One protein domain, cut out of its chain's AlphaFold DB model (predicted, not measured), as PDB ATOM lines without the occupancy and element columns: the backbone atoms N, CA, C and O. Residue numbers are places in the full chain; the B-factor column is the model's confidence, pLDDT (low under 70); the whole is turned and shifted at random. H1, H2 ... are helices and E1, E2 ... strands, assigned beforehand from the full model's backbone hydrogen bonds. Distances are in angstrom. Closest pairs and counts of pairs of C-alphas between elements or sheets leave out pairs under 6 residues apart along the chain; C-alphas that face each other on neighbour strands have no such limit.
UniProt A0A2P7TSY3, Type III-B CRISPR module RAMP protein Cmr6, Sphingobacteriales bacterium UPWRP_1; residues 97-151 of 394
ATOM      1  N   THR A  97      -6.342 -34.673  20.407       89.81
ATOM      2  CA  THR A  97      -5.224 -34.820  19.463       89.81
ATOM      3  C   THR A  97      -4.076 -35.658  20.024       89.81
ATOM      4  O   THR A  97      -3.267 -36.181  19.254       89.81
ATOM      5  N   LYS A  98      -4.025 -35.817  21.352       91.81
ATOM      6  CA  LYS A  98      -2.996 -36.551  22.098       91.81
ATOM      7  C   LYS A  98      -3.466 -37.926  22.579       91.81
ATOM      8  O   LYS A  98      -2.733 -38.594  23.305       91.81
ATOM      9  N   ILE A  99      -4.667 -38.362  22.197       91.44
ATOM     10  CA  ILE A  99      -5.166 -39.704  22.514       91.44
ATOM     11  C   ILE A  99      -4.467 -40.727  21.614       91.44
ATOM     12  O   ILE A  99      -4.440 -40.577  20.391       91.44
ATOM     13  N   LEU A 100      -3.942 -41.796  22.216       85.88
ATOM     14  CA  LEU A 100      -3.318 -42.889  21.463       85.88
ATOM     15  C   LEU A 100      -4.353 -43.748  20.716       85.88
ATOM     16  O   LEU A 100      -4.088 -44.225  19.618       85.88
ATOM     17  N   HIS A 101      -5.543 -43.933  21.295       86.56
ATOM     18  CA  HIS A 101      -6.603 -44.767  20.729       86.56
ATOM     19  C   HIS A 101      -7.159 -44.174  19.412       86.56
ATOM     20  O   HIS A 101      -7.874 -43.165  19.448       86.56
ATOM     21  N   PRO A 102      -6.928 -44.808  18.244       83.25
ATOM     22  CA  PRO A 102      -7.186 -44.197  16.936       83.25
ATOM     23  C   PRO A 102      -8.672 -43.931  16.674       83.25
ATOM     24  O   PRO A 102      -9.020 -42.895  16.118       83.25
ATOM     25  N   ILE A 103      -9.561 -44.827  17.121       86.19
ATOM     26  CA  ILE A 103     -11.014 -44.640  16.962       86.19
ATOM     27  C   ILE A 103     -11.483 -43.407  17.742       86.19
ATOM     28  O   ILE A 103     -12.047 -42.495  17.149       86.19
ATOM     29  N   LEU A 104     -11.198 -43.339  19.048       86.06
ATOM     30  CA  LEU A 104     -11.581 -42.205  19.898       86.06
ATOM     31  C   LEU A 104     -11.003 -40.878  19.395       86.06
ATOM     32  O   LEU A 104     -11.703 -39.868  19.386       86.06
ATOM     33  N   ARG A 105      -9.750 -40.883  18.922       86.44
ATOM     34  CA  ARG A 105      -9.101 -39.700  18.346       86.44
ATOM     35  C   ARG A 105      -9.830 -39.161  17.110       86.44
ATOM     36  O   ARG A 105      -9.914 -37.947  16.947       86.44
ATOM     37  N   ASN A 106     -10.368 -40.040  16.267       87.44
ATOM     38  CA  ASN A 106     -10.995 -39.672  14.992       87.44
ATOM     39  C   ASN A 106     -12.525 -39.531  15.061       87.44
ATOM     40  O   ASN A 106     -13.153 -39.129  14.084       87.44
ATOM     41  N   LEU A 107     -13.143 -39.865  16.193       88.38
ATOM     42  CA  LEU A 107     -14.595 -39.857  16.342       88.38
ATOM     43  C   LEU A 107     -15.111 -38.413  16.415       88.38
ATOM     44  O   LEU A 107     -14.658 -37.629  17.241       88.38
ATOM     45  N   ASN A 108     -16.016 -38.015  15.524       86.56
ATOM     46  CA  ASN A 108     -16.516 -36.636  15.448       86.56
ATOM     47  C   ASN A 108     -17.645 -36.369  16.457       86.56
ATOM     48  O   ASN A 108     -18.263 -37.297  16.963       86.56
ATOM     49  N   GLY A 109     -17.927 -35.092  16.734       82.88
ATOM     50  CA  GLY A 109     -19.121 -34.696  17.495       82.88
ATOM     51  C   GLY A 109     -18.965 -34.611  19.016       82.88
ATOM     52  O   GLY A 109     -19.967 -34.450  19.701       82.88
ATOM     53  N   PHE A 110     -17.742 -34.669  19.555       84.81
ATOM     54  CA  PHE A 110     -17.496 -34.414  20.978       84.81
ATOM     55  C   PHE A 110     -16.231 -33.582  21.213       84.81
ATOM     56  O   PHE A 110     -15.239 -33.702  20.483       84.81
ATOM     57  N   THR A 111     -16.291 -32.743  22.247       84.56
ATOM     58  CA  THR A 111     -15.193 -31.890  22.729       84.56
ATOM     59  C   THR A 111     -14.704 -32.292  24.119       84.56
ATOM     60  O   THR A 111     -13.627 -31.868  24.520       84.56
ATOM     61  N   ASP A 112     -15.481 -33.099  24.843       89.62
ATOM     62  CA  ASP A 112     -15.150 -33.673  26.148       89.62
ATOM     63  C   ASP A 112     -15.908 -35.001  26.333       89.62
ATOM     64  O   ASP A 112     -16.805 -35.318  25.549       89.62
ATOM     65  N   ILE A 113     -15.536 -35.778  27.347       92.00
ATOM     66  CA  ILE A 113     -16.128 -37.075  27.677       92.00
ATOM     67  C   ILE A 113     -16.828 -36.963  29.029       92.00
ATOM     68  O   ILE A 113     -16.191 -36.707  30.048       92.00
ATOM     69  N   ASP A 114     -18.136 -37.191  29.029       92.12
ATOM     70  CA  ASP A 114     -19.039 -37.049  30.175       92.12
ATOM     71  C   ASP A 114     -19.045 -38.252  31.138       92.12
ATOM     72  O   ASP A 114     -19.667 -38.210  32.198       92.12
ATOM     73  N   ASN A 115     -18.301 -39.306  30.799       94.75
ATOM     74  CA  ASN A 115     -17.989 -40.429  31.670       94.75
ATOM     75  C   ASN A 115     -16.504 -40.388  32.054       94.75
ATOM     76  O   ASN A 115     -15.622 -40.750  31.268       94.75
ATOM     77  N   PHE A 116     -16.215 -39.992  33.293       95.88
ATOM     78  CA  PHE A 116     -14.837 -39.845  33.757       95.88
ATOM     79  C   PHE A 116     -14.031 -41.159  33.771       95.88
ATOM     80  O   PHE A 116     -12.822 -41.111  33.563       95.88
ATOM     81  N   SER A 117     -14.665 -42.331  33.906       94.94
ATOM     82  CA  SER A 117     -13.970 -43.625  33.762       94.94
ATOM     83  C   SER A 117     -13.446 -43.817  32.337       94.94
ATOM     84  O   SER A 117     -12.276 -44.148  32.144       94.94
ATOM     85  N   LEU A 118     -14.273 -43.533  31.325       92.56
ATOM     86  CA  LEU A 118     -13.853 -43.568  29.922       92.56
ATOM     87  C   LEU A 118     -12.799 -42.500  29.627       92.56
ATOM     88  O   LEU A 118     -11.793 -42.791  28.979       92.56
ATOM     89  N   LYS A 119     -12.998 -41.280  30.137       93.88
ATOM     90  CA  LYS A 119     -12.053 -40.175  29.963       93.88
ATOM     91  C   LYS A 119     -10.674 -40.533  30.511       93.88
ATOM     92  O   LYS A 119      -9.684 -40.403  29.800       93.88
ATOM     93  N   LEU A 120     -10.626 -41.024  31.749       93.56
ATOM     94  CA  LEU A 120      -9.384 -41.355  32.430       93.56
ATOM     95  C   LEU A 120      -8.721 -42.592  31.826       93.56
ATOM     96  O   LEU A 120      -7.529 -42.554  31.580       93.56
ATOM     97  N   TYR A 121      -9.453 -43.676  31.560       92.06
ATOM     98  CA  TYR A 121      -8.822 -44.955  31.205       92.06
ATOM     99  C   TYR A 121      -8.773 -45.272  29.714       92.06
ATOM    100  O   TYR A 121      -7.998 -46.138  29.308       92.06
ATOM    101  N   LYS A 122      -9.602 -44.626  28.890       90.56
ATOM    102  CA  LYS A 122      -9.692 -44.918  27.447       90.56
ATOM    103  C   LYS A 122      -9.238 -43.749  26.578       90.56
ATOM    104  O   LYS A 122      -8.695 -43.982  25.503       90.56
ATOM    105  N   ALA A 123      -9.397 -42.514  27.049       91.56
ATOM    106  CA  ALA A 123      -8.975 -41.306  26.342       91.56
ATOM    107  C   ALA A 123      -7.718 -40.668  26.954       91.56
ATOM    108  O   ALA A 123      -7.635 -39.456  27.163       91.56
ATOM    109  N   THR A 124      -6.733 -41.512  27.244       91.12
ATOM    110  CA  THR A 124      -5.507 -41.129  27.939       91.12
ATOM    111  C   THR A 124      -4.623 -40.263  27.042       91.12
ATOM    112  O   THR A 124      -4.356 -40.595  25.883       91.12
ATOM    113  N   ARG A 125      -4.142 -39.138  27.579       93.06
ATOM    114  CA  ARG A 125      -3.162 -38.283  26.898       93.06
ATOM    115  C   ARG A 125      -1.803 -38.970  26.888       93.06
ATOM    116  O   ARG A 125      -1.269 -39.300  27.944       93.06
ATOM    117  N   CYS A 126      -1.253 -39.143  25.693       92.88
ATOM    118  CA  CYS A 126       0.034 -39.770  25.441       92.88
ATOM    119  C   CYS A 126       0.961 -38.784  24.723       92.88
ATOM    120  O   CYS A 126       0.591 -38.187  23.709       92.88
ATOM    121  N   GLU A 127       2.174 -38.607  25.242       92.56
ATOM    122  CA  GLU A 127       3.167 -37.692  24.677       92.56
ATOM    123  C   GLU A 127       4.544 -38.332  24.596       92.56
ATOM    124  O   GLU A 127       4.875 -39.226  25.369       92.56
ATOM    125  N   TRP A 128       5.359 -37.860  23.656       91.62
ATOM    126  CA  TRP A 128       6.760 -38.249  23.562       91.62
ATOM    127  C   TRP A 128       7.577 -37.557  24.660       91.62
ATOM    128  O   TRP A 128       7.637 -36.327  24.706       91.62
ATOM    129  N   ASN A 129       8.226 -38.336  25.528       88.81
ATOM    130  CA  ASN A 129       9.181 -37.828  26.507       88.81
ATOM    131  C   ASN A 129      10.597 -37.879  25.916       88.81
ATOM    132  O   ASN A 129      11.214 -38.943  25.858       88.81
ATOM    133  N   THR A 130      11.133 -36.723  25.514       89.00
ATOM    134  CA  THR A 130      12.473 -36.619  24.909       89.00
ATOM    135  C   THR A 130      13.594 -37.069  25.849       89.00
ATOM    136  O   THR A 130      14.565 -37.652  25.382       89.00
ATOM    137  N   ALA A 131      13.466 -36.847  27.161       85.50
ATOM    138  CA  ALA A 131      14.498 -37.217  28.133       85.50
ATOM    139  C   ALA A 131      14.592 -38.736  28.339       85.50
ATOM    140  O   ALA A 131      15.673 -39.261  28.582       85.50
ATOM    141  N   ARG A 132      13.459 -39.441  28.234       84.75
ATOM    142  CA  ARG A 132      13.378 -40.903  28.393       84.75
ATOM    143  C   ARG A 132      13.316 -41.668  27.069       84.75
ATOM    144  O   ARG A 132      13.334 -42.894  27.087       84.75
ATOM    145  N   GLY A 133      13.210 -40.970  25.937       92.12
ATOM    146  CA  GLY A 133      13.159 -41.567  24.600       92.12
ATOM    147  C   GLY A 133      11.961 -42.492  24.366       92.12
ATOM    148  O   GLY A 133      12.081 -43.459  23.618       92.12
ATOM    149  N   ARG A 134      10.821 -42.247  25.028       91.25
ATOM    150  CA  ARG A 134       9.622 -43.098  24.933       91.25
ATOM    151  C   ARG A 134       8.328 -42.303  25.074       91.25
ATOM    152  O   ARG A 134       8.322 -41.197  25.615       91.25
ATOM    153  N   HIS A 135       7.223 -42.889  24.619       90.31
ATOM    154  CA  HIS A 135       5.884 -42.370  24.887       90.31
ATOM    155  C   HIS A 135       5.480 -42.612  26.344       90.31
ATOM    156  O   HIS A 135       5.664 -43.711  26.864       90.31
ATOM    157  N   GLU A 136       4.909 -41.597  26.988       90.81
ATOM    158  CA  GLU A 136       4.408 -41.670  28.362       90.81
ATOM    159  C   GLU A 136       2.996 -41.087  28.459       90.81
ATOM    160  O   GLU A 136       2.582 -40.252  27.644       90.81
ATOM    161  N   PHE A 137       2.244 -41.559  29.452       91.88
ATOM    162  CA  PHE A 137       0.870 -41.144  29.697       91.88
ATOM    163  C   PHE A 137       0.814 -40.095  30.801       91.88
ATOM    164  O   PHE A 137       1.415 -40.262  31.858       91.88
ATOM    165  N   TYR A 138       0.048 -39.030  30.570       90.94
ATOM    166  CA  TYR A 138      -0.067 -37.917  31.508       90.94
ATOM    167  C   TYR A 138      -1.526 -37.615  31.839       90.94
ATOM    168  O   TYR A 138      -2.364 -37.466  30.951       90.94
ATOM    169  N   PHE A 139      -1.819 -37.464  33.126       92.00
ATOM    170  CA  PHE A 139      -3.054 -36.842  33.617       92.00
ATOM    171  C   PHE A 139      -2.770 -35.536  34.379       92.00
ATOM    172  O   PHE A 139      -3.688 -34.807  34.734       92.00
ATOM    173  N   PHE A 140      -1.502 -35.227  34.647       92.50
ATOM    174  CA  PHE A 140      -1.064 -34.043  35.376       92.50
ATOM    175  C   PHE A 140       0.336 -33.655  34.902       92.50
ATOM    176  O   PHE A 140       1.177 -34.532  34.693       92.50
ATOM    177  N   ARG A 141       0.589 -32.356  34.722       89.62
ATOM    178  CA  ARG A 141       1.919 -31.841  34.383       89.62
ATOM    179  C   ARG A 141       2.150 -30.460  34.969       89.62
ATOM    180  O   ARG A 141       1.277 -29.593  34.940       89.62
ATOM    181  N   THR A 142       3.375 -30.252  35.436       88.31
ATOM    182  CA  THR A 142       3.866 -28.960  35.910       88.31
ATOM    183  C   THR A 142       5.098 -28.531  35.132       88.31
ATOM    184  O   THR A 142       5.959 -29.360  34.835       88.31
ATOM    185  N   TYR A 143       5.240 -27.232  34.899       84.25
ATOM    186  CA  TYR A 143       6.445 -26.621  34.355       84.25
ATOM    187  C   TYR A 143       6.807 -25.378  35.163       84.25
ATOM    188  O   TYR A 143       5.967 -24.513  35.398       84.25
ATOM    189  N   ARG A 144       8.061 -25.308  35.634       85.88
ATOM    190  CA  ARG A 144       8.577 -24.200  36.468       85.88
ATOM    191  C   ARG A 144       7.650 -23.831  37.642       85.88
ATOM    192  O   ARG A 144       7.436 -22.661  37.935       85.88
ATOM    193  N   GLY A 145       7.079 -24.845  38.296       81.25
ATOM    194  CA  GLY A 145       6.188 -24.670  39.448       81.25
ATOM    195  C   GLY A 145       4.747 -24.269  39.111       81.25
ATOM    196  O   GLY A 145       3.943 -24.116  40.025       81.25
ATOM    197  N   GLN A 146       4.387 -24.131  37.831       86.44
ATOM    198  CA  GLN A 146       3.009 -23.895  37.401       86.44
ATOM    199  C   GLN A 146       2.393 -25.171  36.832       86.44
ATOM    200  O   GLN A 146       3.050 -25.910  36.102       86.44
ATOM    201  N   ILE A 147       1.128 -25.433  37.161       89.12
ATOM    202  CA  ILE A 147       0.372 -26.547  36.580       89.12
ATOM    203  C   ILE A 147      -0.005 -26.162  35.147       89.12
ATOM    204  O   ILE A 147      -0.801 -25.244  34.944       89.12
ATOM    205  N   GLU A 148       0.563 -26.870  34.167       91.31
ATOM    206  CA  GLU A 148       0.224 -26.706  32.749       91.31
ATOM    207  C   GLU A 148      -1.160 -27.286  32.464       91.31
ATOM    208  O   GLU A 148      -1.979 -26.655  31.798       91.31
ATOM    209  N   TYR A 149      -1.425 -28.485  32.987       91.81
ATOM    210  CA  TYR A 149      -2.720 -29.147  32.893       91.81
ATOM    211  C   TYR A 149      -2.906 -30.213  33.977       91.81
ATOM    212  O   TYR A 149      -1.948 -30.809  34.479       91.81
ATOM    213  N   GLN A 150      -4.168 -30.478  34.299       92.38
ATOM    214  CA  GLN A 150      -4.616 -31.506  35.232       92.38
ATOM    215  C   GLN A 150      -5.923 -32.107  34.720       92.38
ATOM    216  O   GLN A 150      -6.813 -31.371  34.303       92.38
ATOM    217  N   ILE A 151      -6.062 -33.428  34.793       93.62
ATOM    218  CA  ILE A 151      -7.290 -34.113  34.410       93.62
ATOM    219  C   ILE A 151      -8.462 -33.575  35.227       93.62
ATOM    220  O   ILE A 151      -8.414 -33.518  36.461       93.62
TER     221      ILE A 151
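Overview. This is residues 97 to 151 of the 394 residues of the protein "Type III-B CRISPR module RAMP protein Cmr6" of Sphingobacteriales bacterium UPWRP_1 (UniProt A0A2P7TSY3). Two short helices, H1 and H2, sit apart from each other at one end of the long axis, joined by a wide loop, and two small hairpins of strands, E1 with E2 and E3 with E4, splay away from each other toward the other end. The helices and the hairpins form no shared core, and the two hairpins meet only through the single residue between E2 and E3. The printed part has 55 residues, with two named helices and then four named strands along the chain, in two antiparallel sheets of order E1 - E2 and E3 - E4. The class is mixed, helices and strands. The whole is only just loose, close to compact, with a radius of gyration of the C-alphas of 12.6 A, and the C-alphas span 34 by 23 by 17 A.

Arrangement. H1, residues 102 to 106, and H2, residues 116 to 121, are apart, with a short link of 9 residues between them. In both helices every O i to N i+4 pair is within hydrogen-bond range. A tight link of 3 residues runs from H2 to E1, residues 125 to 129. E1 and E2, residues 134 to 138, are a hairpin of antiparallel neighbours, with 141 degrees between their directions. The C-alphas of Trp 128 and His 135 face each other at 4.4 A; N 127 and O 136 are within hydrogen-bond range at 2.9 A, as are N 138 and O 125 at 3.0 A. E2 and E3, residues 140 to 143, meet only through their link. E3 and E4, residues 146 to 150, are a second antiparallel hairpin, at 161 degrees. Here the C-alphas of Thr 142 and Ile 147 face each other at 4.3 A, and N 143 and O 146 are within hydrogen-bond range at 2.8 A. E1 is apart from E3 and E4, and E2 is apart from E4. H1 is apart from the four strands, and H2 is apart from E2, E3 and E4.

Along the chain. H1 begins at C-alpha 102, (-7.186, -44.197, 16.936), and is 6.2 A from first to last C-alpha. H2 is 8.3 A long. E1 measures 12.4 A and ends at C-alpha 129, (9.181, -37.828, 26.507). E2 measures 12.8 A, E3 10.6 A and E4 11.0 A. E4 ends at C-alpha 150, (-4.616, -31.506, 35.232).

Size, cuts and confidence. The two C-alphas farthest apart, those of Gly 109 and Ala 131, are 35.4 A apart. The C-alphas of Thr 97 and Ile 151, the first and last printed, are 15.1 A apart. The printed part has no cut and no long link. The mean pLDDT of the printed part is 89.6, and no printed residue is under 70.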